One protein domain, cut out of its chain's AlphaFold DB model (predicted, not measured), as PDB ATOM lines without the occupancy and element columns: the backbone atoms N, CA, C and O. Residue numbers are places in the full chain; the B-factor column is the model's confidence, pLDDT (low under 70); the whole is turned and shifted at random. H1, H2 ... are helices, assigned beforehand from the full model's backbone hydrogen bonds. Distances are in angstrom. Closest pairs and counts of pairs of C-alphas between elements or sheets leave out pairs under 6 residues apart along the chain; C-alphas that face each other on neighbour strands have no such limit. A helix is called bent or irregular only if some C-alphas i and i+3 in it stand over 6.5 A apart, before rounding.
ATOM      1  N   LEU A   4      11.910 -17.387 -55.770       50.97
ATOM      2  CA  LEU A   4      13.012 -17.412 -54.795       50.97
ATOM      3  C   LEU A   4      14.397 -17.194 -55.429       50.97
ATOM      4  O   LEU A   4      15.304 -16.721 -54.747       50.97
ATOM      5  N   GLY A   5      14.564 -17.510 -56.717       50.41
ATOM      6  CA  GLY A   5      15.812 -17.252 -57.442       50.41
ATOM      7  C   GLY A   5      15.976 -15.777 -57.810       50.41
ATOM      8  O   GLY A   5      17.082 -15.248 -57.735       50.41
ATOM      9  N   GLU A   6      14.873 -15.095 -58.133       57.16
ATOM     10  CA  GLU A   6      14.873 -13.662 -58.466       57.16
ATOM     11  C   GLU A   6      14.991 -12.745 -57.238       57.16
ATOM     12  O   GLU A   6      15.609 -11.692 -57.336       57.16
ATOM     13  N   TRP A   7      14.450 -13.129 -56.075       54.47
ATOM     14  CA  TRP A   7      14.478 -12.274 -54.875       54.47
ATOM     15  C   TRP A   7      15.809 -12.274 -54.115       54.47
ATOM     16  O   TRP A   7      16.150 -11.277 -53.484       54.47
ATOM     17  N   LEU A   8      16.554 -13.382 -54.142       57.97
ATOM     18  CA  LEU A   8      17.774 -13.565 -53.339       57.97
ATOM     19  C   LEU A   8      19.042 -13.756 -54.185       57.97
ATOM     20  O   LEU A   8      20.122 -13.924 -53.624       57.97
ATOM     21  N   GLY A   9      18.929 -13.780 -55.522       58.19
ATOM     22  CA  GLY A   9      20.043 -14.129 -56.415       58.19
ATOM     23  C   GLY A   9      20.567 -15.554 -56.190       58.19
ATOM     24  O   GLY A   9      21.699 -15.874 -56.553       58.19
ATOM     25  N   LEU A  10      19.766 -16.406 -55.544       59.25
ATOM     26  CA  LEU A  10      20.180 -17.723 -55.084       59.25
ATOM     27  C   LEU A  10      19.882 -18.772 -56.154       59.25
ATOM     28  O   LEU A  10      18.758 -18.894 -56.642       59.25
ATOM     29  N   HIS A  11      20.895 -19.567 -56.493       60.72
ATOM     30  CA  HIS A  11      20.757 -20.658 -57.450       60.72
ATOM     31  C   HIS A  11      19.656 -21.637 -56.995       60.72
ATOM     32  O   HIS A  11      19.555 -21.961 -55.808       60.72
ATOM     33  N   TRP A  12      18.841 -22.129 -57.933       59.25
ATOM     34  CA  TRP A  12      17.638 -22.945 -57.674       59.25
ATOM     35  C   TRP A  12      17.878 -24.165 -56.760       59.25
ATOM     36  O   TRP A  12      16.979 -24.585 -56.033       59.25
ATOM     37  N   ILE A  13      19.113 -24.679 -56.750       61.06
ATOM     38  CA  ILE A  13      19.600 -25.772 -55.893       61.06
ATOM     39  C   ILE A  13      19.516 -25.455 -54.394       61.06
ATOM     40  O   ILE A  13      19.278 -26.362 -53.605       61.06
ATOM     41  N   VAL A  14      19.689 -24.194 -53.990       63.25
ATOM     42  CA  VAL A  14      19.613 -23.774 -52.577       63.25
ATOM     43  C   VAL A  14      18.209 -23.273 -52.232       63.25
ATOM     44  O   VAL A  14      17.720 -23.490 -51.123       63.25
ATOM     45  N   ALA A  15      17.521 -22.667 -53.202       63.66
ATOM     46  CA  ALA A  15      16.154 -22.182 -53.033       63.66
ATOM     47  C   ALA A  15      15.148 -23.314 -52.747       63.66
ATOM     48  O   ALA A  15      14.254 -23.134 -51.924       63.66
ATOM     49  N   GLY A  16      15.301 -24.483 -53.383       65.12
ATOM     50  CA  GLY A  16      14.405 -25.634 -53.194       65.12
ATOM     51  C   GLY A  16      14.400 -26.197 -51.763       65.12
ATOM     52  O   GLY A  16      13.336 -26.268 -51.147       65.12
ATOM     53  N   PRO A  17      15.566 -26.557 -51.192       68.25
ATOM     54  CA  PRO A  17      15.662 -27.016 -49.808       68.25
ATOM     55  C   PRO A  17      15.189 -25.963 -48.803       68.25
ATOM     56  O   PRO A  17      14.460 -26.289 -47.872       68.25
ATOM     57  N   LEU A  18      15.542 -24.689 -49.004       64.31
ATOM     58  CA  LEU A  18      15.115 -23.617 -48.104       64.31
ATOM     59  C   LEU A  18      13.593 -23.410 -48.147       64.31
ATOM     60  O   LEU A  18      12.974 -23.222 -47.104       64.31
ATOM     61  N   ALA A  19      12.979 -23.514 -49.329       64.00
ATOM     62  CA  ALA A  19      11.527 -23.488 -49.475       64.00
ATOM     63  C   ALA A  19      10.855 -24.656 -48.741       64.00
ATOM     64  O   ALA A  19       9.820 -24.449 -48.121       64.00
ATOM     65  N   LEU A  20      11.455 -25.853 -48.752       63.66
ATOM     66  CA  LEU A  20      10.974 -27.007 -47.982       63.66
ATOM     67  C   LEU A  20      11.034 -26.756 -46.468       63.66
ATOM     68  O   LEU A  20      10.060 -27.029 -45.768       63.66
ATOM     69  N   PHE A  21      12.133 -26.192 -45.961       65.38
ATOM     70  CA  PHE A  21      12.260 -25.853 -44.538       65.38
ATOM     71  C   PHE A  21      11.317 -24.722 -44.113       65.38
ATOM     72  O   PHE A  21      10.715 -24.789 -43.045       65.38
ATOM     73  N   LEU A  22      11.144 -23.698 -44.947       62.38
ATOM     74  CA  LEU A  22      10.239 -22.586 -44.660       62.38
ATOM     75  C   LEU A  22       8.764 -22.992 -44.796       62.38
ATOM     76  O   LEU A  22       7.938 -22.526 -44.013       62.38
ATOM     77  N   ALA A  23       8.438 -23.898 -45.724       60.31
ATOM     78  CA  ALA A  23       7.109 -24.494 -45.857       60.31
ATOM     79  C   ALA A  23       6.734 -25.392 -44.668       60.31
ATOM     80  O   ALA A  23       5.549 -25.585 -44.406       60.31
ATOM     81  N   TYR A  24       7.722 -25.915 -43.934       63.56
ATOM     82  CA  TYR A  24       7.484 -26.716 -42.734       63.56
ATOM     83  C   TYR A  24       6.917 -25.886 -41.570       63.56
ATOM     84  O   TYR A  24       6.179 -26.414 -40.739       63.56
ATOM     85  N   LEU A  25       7.208 -24.580 -41.510       69.38
ATOM     86  CA  LEU A  25       6.555 -23.683 -40.560       69.38
ATOM     87  C   LEU A  25       5.187 -23.264 -41.120       69.38
ATOM     88  O   LEU A  25       5.153 -22.524 -42.101       69.38
ATOM     89  N   PRO A  26       4.058 -23.642 -40.493       69.19
ATOM     90  CA  PRO A  26       2.733 -23.448 -41.080       69.19
ATOM     91  C   PRO A  26       2.426 -21.980 -41.408       69.19
ATOM     92  O   PRO A  26       1.926 -21.691 -42.488       69.19
ATOM     93  N   LEU A  27       2.794 -21.025 -40.542       72.81
ATOM     94  CA  LEU A  27       2.590 -19.598 -40.831       72.81
ATOM     95  C   LEU A  27       3.528 -19.073 -41.926       72.81
ATOM     96  O   LEU A  27       3.095 -18.372 -42.837       72.81
ATOM     97  N   VAL A  28       4.818 -19.389 -41.822       75.62
ATOM     98  CA  VAL A  28       5.849 -18.856 -42.725       75.62
ATOM     99  C   VAL A  28       5.669 -19.434 -44.129       75.62
ATOM    100  O   VAL A  28       5.713 -18.691 -45.106       75.62
ATOM    101  N   GLY A  29       5.359 -20.726 -44.228       75.94
ATOM    102  CA  GLY A  29       5.020 -21.415 -45.467       75.94
ATOM    103  C   GLY A  29       3.780 -20.847 -46.145       75.94
ATOM    104  O   GLY A  29       3.812 -20.591 -47.347       75.94
ATOM    105  N   SER A  30       2.710 -20.572 -45.391       78.69
ATOM    106  CA  SER A  30       1.513 -19.932 -45.947       78.69
ATOM    107  C   SER A  30       1.787 -18.509 -46.441       78.69
ATOM    108  O   SER A  30       1.319 -18.153 -47.520       78.69
ATOM    109  N   ILE A  31       2.565 -17.703 -45.708       81.31
ATOM    110  CA  ILE A  31       2.916 -16.333 -46.127       81.31
ATOM    111  C   ILE A  31       3.775 -16.357 -47.395       81.31
ATOM    112  O   ILE A  31       3.471 -15.660 -48.361       81.31
ATOM    113  N   LEU A  32       4.825 -17.178 -47.426       81.38
ATOM    114  CA  LEU A  32       5.703 -17.290 -48.592       81.38
ATOM    115  C   LEU A  32       4.982 -17.906 -49.794       81.38
ATOM    116  O   LEU A  32       5.199 -17.474 -50.924       81.38
ATOM    117  N   GLY A  33       4.090 -18.867 -49.559       79.81
ATOM    118  CA  GLY A  33       3.233 -19.445 -50.585       79.81
ATOM    119  C   GLY A  33       2.272 -18.417 -51.189       79.81
ATOM    120  O   GLY A  33       2.157 -18.331 -52.413       79.81
ATOM    121  N   LEU A  34       1.642 -17.587 -50.353       84.56
ATOM    122  CA  LEU A  34       0.773 -16.488 -50.783       84.56
ATOM    123  C   LEU A  34       1.550 -15.475 -51.634       84.56
ATOM    124  O   LEU A  34       1.117 -15.117 -52.730       84.56
ATOM    125  N   LEU A  35       2.719 -15.050 -51.150       81.56
ATOM    126  CA  LEU A  35       3.592 -14.122 -51.867       81.56
ATOM    127  C   LEU A  35       4.078 -14.716 -53.190       81.56
ATOM    128  O   LEU A  35       4.089 -14.002 -54.190       81.56
ATOM    129  N   GLY A  36       4.403 -16.009 -53.225       82.00
ATOM    130  CA  GLY A  36       4.762 -16.731 -54.444       82.00
ATOM    131  C   GLY A  36       3.625 -16.766 -55.464       82.00
ATOM    132  O   GLY A  36       3.846 -16.445 -56.629       82.00
ATOM    133  N   ALA A  37       2.397 -17.066 -55.042       82.75
ATOM    134  CA  ALA A  37       1.239 -17.051 -55.936       82.75
ATOM    135  C   ALA A  37       0.963 -15.643 -56.502       82.75
ATOM    136  O   ALA A  37       0.675 -15.493 -57.690       82.75
ATOM    137  N   VAL A  38       1.114 -14.595 -55.688       85.81
ATOM    138  CA  VAL A  38       0.904 -13.208 -56.135       85.81
ATOM    139  C   VAL A  38       2.038 -12.714 -57.039       85.81
ATOM    140  O   VAL A  38       1.781 -12.114 -58.077       85.81
ATOM    141  N   HIS A  39       3.298 -12.959 -56.683       79.56
ATOM    142  CA  HIS A  39       4.440 -12.368 -57.389       79.56
ATOM    143  C   HIS A  39       4.928 -13.228 -58.555       79.56
ATOM    144  O   HIS A  39       5.300 -12.676 -59.583       79.56
ATOM    145  N   ALA A  40       4.905 -14.558 -58.429       80.06
ATOM    146  CA  ALA A  40       5.398 -15.461 -59.471       80.06
ATOM    147  C   ALA A  40       4.296 -15.931 -60.430       80.06
ATOM    148  O   ALA A  40       4.578 -16.168 -61.603       80.06
ATOM    149  N   TRP A  41       3.061 -16.100 -59.945       77.31
ATOM    150  CA  TRP A  41       1.922 -16.515 -60.780       77.31
ATOM    151  C   TRP A  41       0.974 -15.361 -61.118       77.31
ATOM    152  O   TRP A  41       0.028 -15.562 -61.875       77.31
ATOM    153  N   HIS A  42       1.241 -14.156 -60.599       80.56
ATOM    154  CA  HIS A  42       0.438 -12.948 -60.830       80.56
ATOM    155  C   HIS A  42      -1.037 -13.111 -60.455       80.56
ATOM    156  O   HIS A  42      -1.919 -12.484 -61.041       80.56
ATOM    157  N   TRP A  43      -1.317 -13.962 -59.469       85.38
ATOM    158  CA  TRP A  43      -2.674 -14.149 -58.979       85.38
ATOM    159  C   TRP A  43      -3.123 -12.948 -58.158       85.38
ATOM    160  O   TRP A  43      -2.344 -12.327 -57.432       85.38
ATOM    161  N   ALA A  44      -4.418 -12.651 -58.227       88.50
ATOM    162  CA  ALA A  44      -5.006 -11.669 -57.335       88.50
ATOM    163  C   ALA A  44      -4.908 -12.160 -55.880       88.50
ATOM    164  O   ALA A  44      -5.063 -13.352 -55.602       88.50
ATOM    165  N   TRP A  45      -4.712 -11.236 -54.936       83.69
ATOM    166  CA  TRP A  45      -4.552 -11.547 -53.507       83.69
ATOM    167  C   TRP A  45      -5.660 -12.441 -52.939       83.69
ATOM    168  O   TRP A  45      -5.393 -13.294 -52.098       83.69
ATOM    169  N   TRP A  46      -6.893 -12.296 -53.430       84.06
ATOM    170  CA  TRP A  46      -8.018 -13.126 -53.007       84.06
ATOM    171  C   TRP A  46      -7.910 -14.578 -53.505       84.06
ATOM    172  O   TRP A  46      -8.257 -15.496 -52.768       84.06
ATOM    173  N   GLN A  47      -7.387 -14.804 -54.715       85.19
ATOM    174  CA  GLN A  47      -7.183 -16.145 -55.283       85.19
ATOM    175  C   GLN A  47      -6.047 -16.862 -54.569       85.19
ATOM    176  O   GLN A  47      -6.186 -18.020 -54.183       85.19
ATOM    177  N   ALA A  48      -4.941 -16.150 -54.339       85.94
ATOM    178  CA  ALA A  48      -3.831 -16.657 -53.547       85.94
ATOM    179  C   ALA A  48      -4.288 -16.977 -52.113       85.94
ATOM    180  O   ALA A  48      -3.990 -18.048 -51.594       85.94
ATOM    181  N   GLY A  49      -5.074 -16.093 -51.488       84.06
ATOM    182  CA  GLY A  49      -5.621 -16.314 -50.148       84.06
ATOM    183  C   GLY A  49      -6.524 -17.544 -50.082       84.06
ATOM    184  O   GLY A  49      -6.374 -18.369 -49.184       84.06
ATOM    185  N   LEU A  50      -7.408 -17.724 -51.065       86.44
ATOM    186  CA  LEU A  50      -8.245 -18.922 -51.164       86.44
ATOM    187  C   LEU A  50      -7.444 -20.198 -51.427       86.44
ATOM    188  O   LEU A  50      -7.853 -21.256 -50.964       86.44
ATOM    189  N   LEU A  51      -6.304 -20.135 -52.114       83.00
ATOM    190  CA  LEU A  51      -5.471 -21.320 -52.323       83.00
ATOM    191  C   LEU A  51      -4.950 -21.889 -50.992       83.00
ATOM    192  O   LEU A  51      -4.953 -23.102 -50.802       83.00
ATOM    193  N   PHE A  52      -4.547 -21.018 -50.060       81.19
ATOM    194  CA  PHE A  52      -3.975 -21.429 -48.770       81.19
ATOM    195  C   PHE A  52      -5.008 -21.553 -47.644       81.19
ATOM    196  O   PHE A  52      -4.861 -22.401 -46.767       81.19
ATOM    197  N   PHE A  53      -6.071 -20.747 -47.666       83.62
ATOM    198  CA  PHE A  53      -7.094 -20.705 -46.614       83.62
ATOM    199  C   PHE A  53      -8.465 -21.214 -47.073       83.62
ATOM    200  O   PHE A  53      -9.409 -21.222 -46.285       83.62
ATOM    201  N   GLY A  54      -8.602 -21.673 -48.318       84.00
ATOM    202  CA  GLY A  54      -9.880 -22.089 -48.900       84.00
ATOM    203  C   GLY A  54     -10.558 -23.223 -48.141       84.00
ATOM    204  O   GLY A  54     -11.769 -23.184 -47.959       84.00
ATOM    205  N   GLY A  55      -9.793 -24.187 -47.618       83.75
ATOM    206  CA  GLY A  55     -10.338 -25.256 -46.774       83.75
ATOM    207  C   GLY A  55     -10.961 -24.731 -45.475       83.75
ATOM    208  O   GLY A  55     -12.056 -25.146 -45.101       83.75
ATOM    209  N   PHE A  56     -10.311 -23.762 -44.822       85.06
ATOM    210  CA  PHE A  56     -10.852 -23.097 -43.632       85.06
ATOM    211  C   PHE A  56     -12.065 -22.228 -43.967       85.06
ATOM    212  O   PHE A  56     -13.065 -22.282 -43.255       85.06
ATOM    213  N   ALA A  57     -12.006 -21.470 -45.066       85.19
ATOM    214  CA  ALA A  57     -13.126 -20.666 -45.540       85.19
ATOM    215  C   ALA A  57     -14.350 -21.540 -45.864       85.19
ATOM    216  O   ALA A  57     -15.469 -21.202 -45.485       85.19
ATOM    217  N   LEU A  58     -14.135 -22.698 -46.496       89.62
ATOM    218  CA  LEU A  58     -15.185 -23.664 -46.800       89.62
ATOM    219  C   LEU A  58     -15.775 -24.277 -45.526       89.62
ATOM    220  O   LEU A  58     -16.995 -24.336 -45.395       89.62
ATOM    221  N   MET A  59     -14.939 -24.687 -44.568       90.38
ATOM    222  CA  MET A  59     -15.419 -25.196 -43.278       90.38
ATOM    223  C   MET A  59     -16.226 -24.144 -42.513       90.38
ATOM    224  O   MET A  59     -17.297 -24.460 -41.999       90.38
ATOM    225  N   ALA A  60     -15.759 -22.896 -42.480       90.12
ATOM    226  CA  ALA A  60     -16.485 -21.796 -41.855       90.12
ATOM    227  C   ALA A  60     -17.835 -21.542 -42.545       90.12
ATOM    228  O   ALA A  60     -18.847 -21.377 -41.866       90.12
ATOM    229  N   ALA A  61     -17.871 -21.569 -43.880       92.19
ATOM    230  CA  ALA A  61     -19.099 -21.387 -44.647       92.19
ATOM    231  C   ALA A  61     -20.112 -22.514 -44.395       92.19
ATOM    232  O   ALA A  61     -21.280 -22.242 -44.118       92.19
ATOM    233  N   LEU A  62     -19.672 -23.775 -44.442       94.12
ATOM    234  CA  LEU A  62     -20.538 -24.935 -44.217       94.12
ATOM    235  C   LEU A  62     -21.008 -25.027 -42.760       94.12
ATOM    236  O   LEU A  62     -22.188 -25.269 -42.515       94.12
ATOM    237  N   GLY A  63     -20.116 -24.788 -41.797       93.44
ATOM    238  CA  GLY A  63     -20.458 -24.758 -40.374       93.44
ATOM    239  C   GLY A  63     -21.431 -23.627 -40.041       93.44
ATOM    240  O   GLY A  63     -22.438 -23.855 -39.369       93.44
ATOM    241  N   GLY A  64     -21.187 -22.427 -40.576       92.31
ATOM    242  CA  GLY A  64     -22.091 -21.286 -40.443       92.31
ATOM    243  C   GLY A  64     -23.464 -21.564 -41.054       92.31
ATOM    244  O   GLY A  64     -24.482 -21.338 -40.401       92.31
ATOM    245  N   LEU A  65     -23.508 -22.129 -42.264       92.75
ATOM    246  CA  LEU A  65     -24.760 -22.510 -42.917       92.75
ATOM    247  C   LEU A  65     -25.526 -23.560 -42.104       92.75
ATOM    248  O   LEU A  65     -26.732 -23.418 -41.917       92.75
ATOM    249  N   SER A  66     -24.840 -24.575 -41.575       92.25
ATOM    250  CA  SER A  66     -25.452 -25.587 -40.709       92.25
ATOM    251  C   SER A  66     -26.068 -24.958 -39.459       92.25
ATOM    252  O   SER A  66     -27.225 -25.231 -39.146       92.25
ATOM    253  N   ALA A  67     -25.340 -24.066 -38.783       91.31
ATOM    254  CA  ALA A  67     -25.830 -23.365 -37.597       91.31
ATOM    255  C   ALA A  67     -27.029 -22.451 -37.907       91.31
ATOM    256  O   ALA A  67     -27.979 -22.382 -37.123       91.31
ATOM    257  N   MET A  68     -27.024 -21.778 -39.062       91.44
ATOM    258  CA  MET A  68     -28.173 -20.995 -39.527       91.44
ATOM    259  C   MET A  68     -29.383 -21.895 -39.781       91.44
ATOM    260  O   MET A  68     -30.470 -21.602 -39.288       91.44
ATOM    261  N   VAL A  69     -29.205 -23.007 -40.500       93.06
ATOM    262  CA  VAL A  69     -30.284 -23.964 -40.795       93.06
ATOM    263  C   VAL A  69     -30.886 -24.527 -39.505       93.06
ATOM    264  O   VAL A  69     -32.112 -24.571 -39.382       93.06
ATOM    265  N   ASP A  70     -30.060 -24.882 -38.521       90.44
ATOM    266  CA  ASP A  70     -30.531 -25.353 -37.211       90.44
ATOM    267  C   ASP A  70     -31.257 -24.259 -36.416       90.44
ATOM    268  O   ASP A  70     -32.303 -24.501 -35.804       90.44
ATOM    269  N   SER A  71     -30.773 -23.019 -36.485       86.31
ATOM    270  CA  SER A  71     -31.433 -21.867 -35.857       86.31
ATOM    271  C   SER A  71     -32.815 -21.586 -36.459       86.31
ATOM    272  O   SER A  71     -33.731 -21.183 -35.744       86.31
ATOM    273  N   PHE A  72     -33.003 -21.816 -37.762       86.62
ATOM    274  CA  PHE A  72     -34.315 -21.683 -38.407       86.62
ATOM    275  C   PHE A  72     -35.235 -22.875 -38.128       86.62
ATOM    276  O   PHE A  72     -36.444 -22.686 -37.999       86.62
ATOM    277  N   ARG A  73     -34.691 -24.094 -38.009       82.75
ATOM    278  CA  ARG A  73     -35.473 -25.293 -37.666       82.75
ATOM    279  C   ARG A  73     -35.991 -25.248 -36.232       82.75
ATOM    280  O   ARG A  73     -37.181 -25.469 -36.027       82.75
ATOM    281  N   SER A  74     -35.146 -24.890 -35.266       76.69
ATOM    282  CA  SER A  74     -35.545 -24.771 -33.853       76.69
ATOM    283  C   SER A  74     -36.659 -23.740 -33.629       76.69
ATOM    284  O   SER A  74     -37.566 -23.985 -32.843       76.69
ATOM    285  N   ARG A  75     -36.658 -22.630 -34.380       70.06
ATOM    286  CA  ARG A  75     -37.717 -21.602 -34.336       70.06
ATOM    287  C   ARG A  75     -39.036 -22.009 -34.996       70.06
ATOM    288  O   ARG A  75     -40.020 -21.305 -34.821       70.06
ATOM    289  N   ARG A  76     -39.056 -23.082 -35.792       64.38
ATOM    290  CA  ARG A  76     -40.249 -23.554 -36.517       64.38
ATOM    291  C   ARG A  76     -40.978 -24.694 -35.795       64.38
ATOM    292  O   ARG A  76     -42.086 -25.033 -36.189       64.38
TER     293      ARG A  76
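Overview. This is residues 4 to 76 of the 78 residues of an uncharacterized protein of Microvirga tunisiensis (UniProt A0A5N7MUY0). A small head of short helices folded in a zigzag has one long helical arm sticking out from it, with residues 59 to 76 standing free. In the head, H2 and H3 meet at a corner like a V, the short H1 packs on residues 12 to 15 of H2, and H3 folds back into H4a as a helical hairpin. H4 then turns sharply between its arms, and H4b runs away from the head and makes much of the length. The printed part has 73 residues with four named helices, H1, H2, H3 and H4 in chain order, and no named strand: its class is all helix. The whole is extended, with a radius of gyration of the C-alphas of 18.6 A and spans of 65 by 24 by 12 A.

Along the chain. H1, residues 4 to 8, begins at C-alpha 4, (13.012, -17.412, -54.795). H2, residues 12 to 24, is 18.5 A long from first to last C-alpha. H3, residues 26 to 40, is 20.2 A long and begins at C-alpha 26, (2.733, -23.448, -41.080). H4, residues 45 to 74, was assigned as one helix by its hydrogen bonds but is bent, with C-alphas 52 and 55 7.7 A apart. Its arms are H4a, residues 45 to 52, 11.0 A long, and H4b, residues 55 to 74, 28.3 A long, ending at C-alpha 74, (-35.545, -24.771, -33.853).

Arrangement. H1 touches H2, with residues 12 to 15 of H2 alone; the closest C-alphas are those of Leu 4 and Ala 15, 6.0 A apart. H2 and H3 touch only at the corner by their link, with C-alphas of Ala 23 and Gly 29 closest at 3.7 A, at a steep tilt of 44 degrees, opposite ways. H1 and H3 are only just apart, at 8.3 A. H3 and H4a touch and form a helical hairpin, opposite ways at a steep tilt of 44 degrees; the closest C-alphas are those of Leu 34 and Ala 48, 5.4 A apart. H4a and H4b are about perpendicular, at 87 degrees, and close but not clearly touching, with C-alphas of Leu 50 and Ala 57 closest at 7.6 A. H4b is apart from H1, H2 and H3. In H3, H4a and H4b every O i to N i+4 pair is within hydrogen-bond range; in H2 it is 8 of 9, and in H1 0 of 1, with 0 of 2 O i to N i+3 pairs within range.

Size, cuts and confidence. The two C-alphas farthest apart, those of His 11 and Arg 76, are 64.6 A apart. Without the stretch that stands free, the body of 55 residues spans 37 by 23 by 11 A. The printed part has no cut, and the links H1 to H2, H2 to H3 and H3 to H4 are tight. The mean pLDDT of the printed part is 77.0, and residues 4 to 26 and residue 76 are under 70.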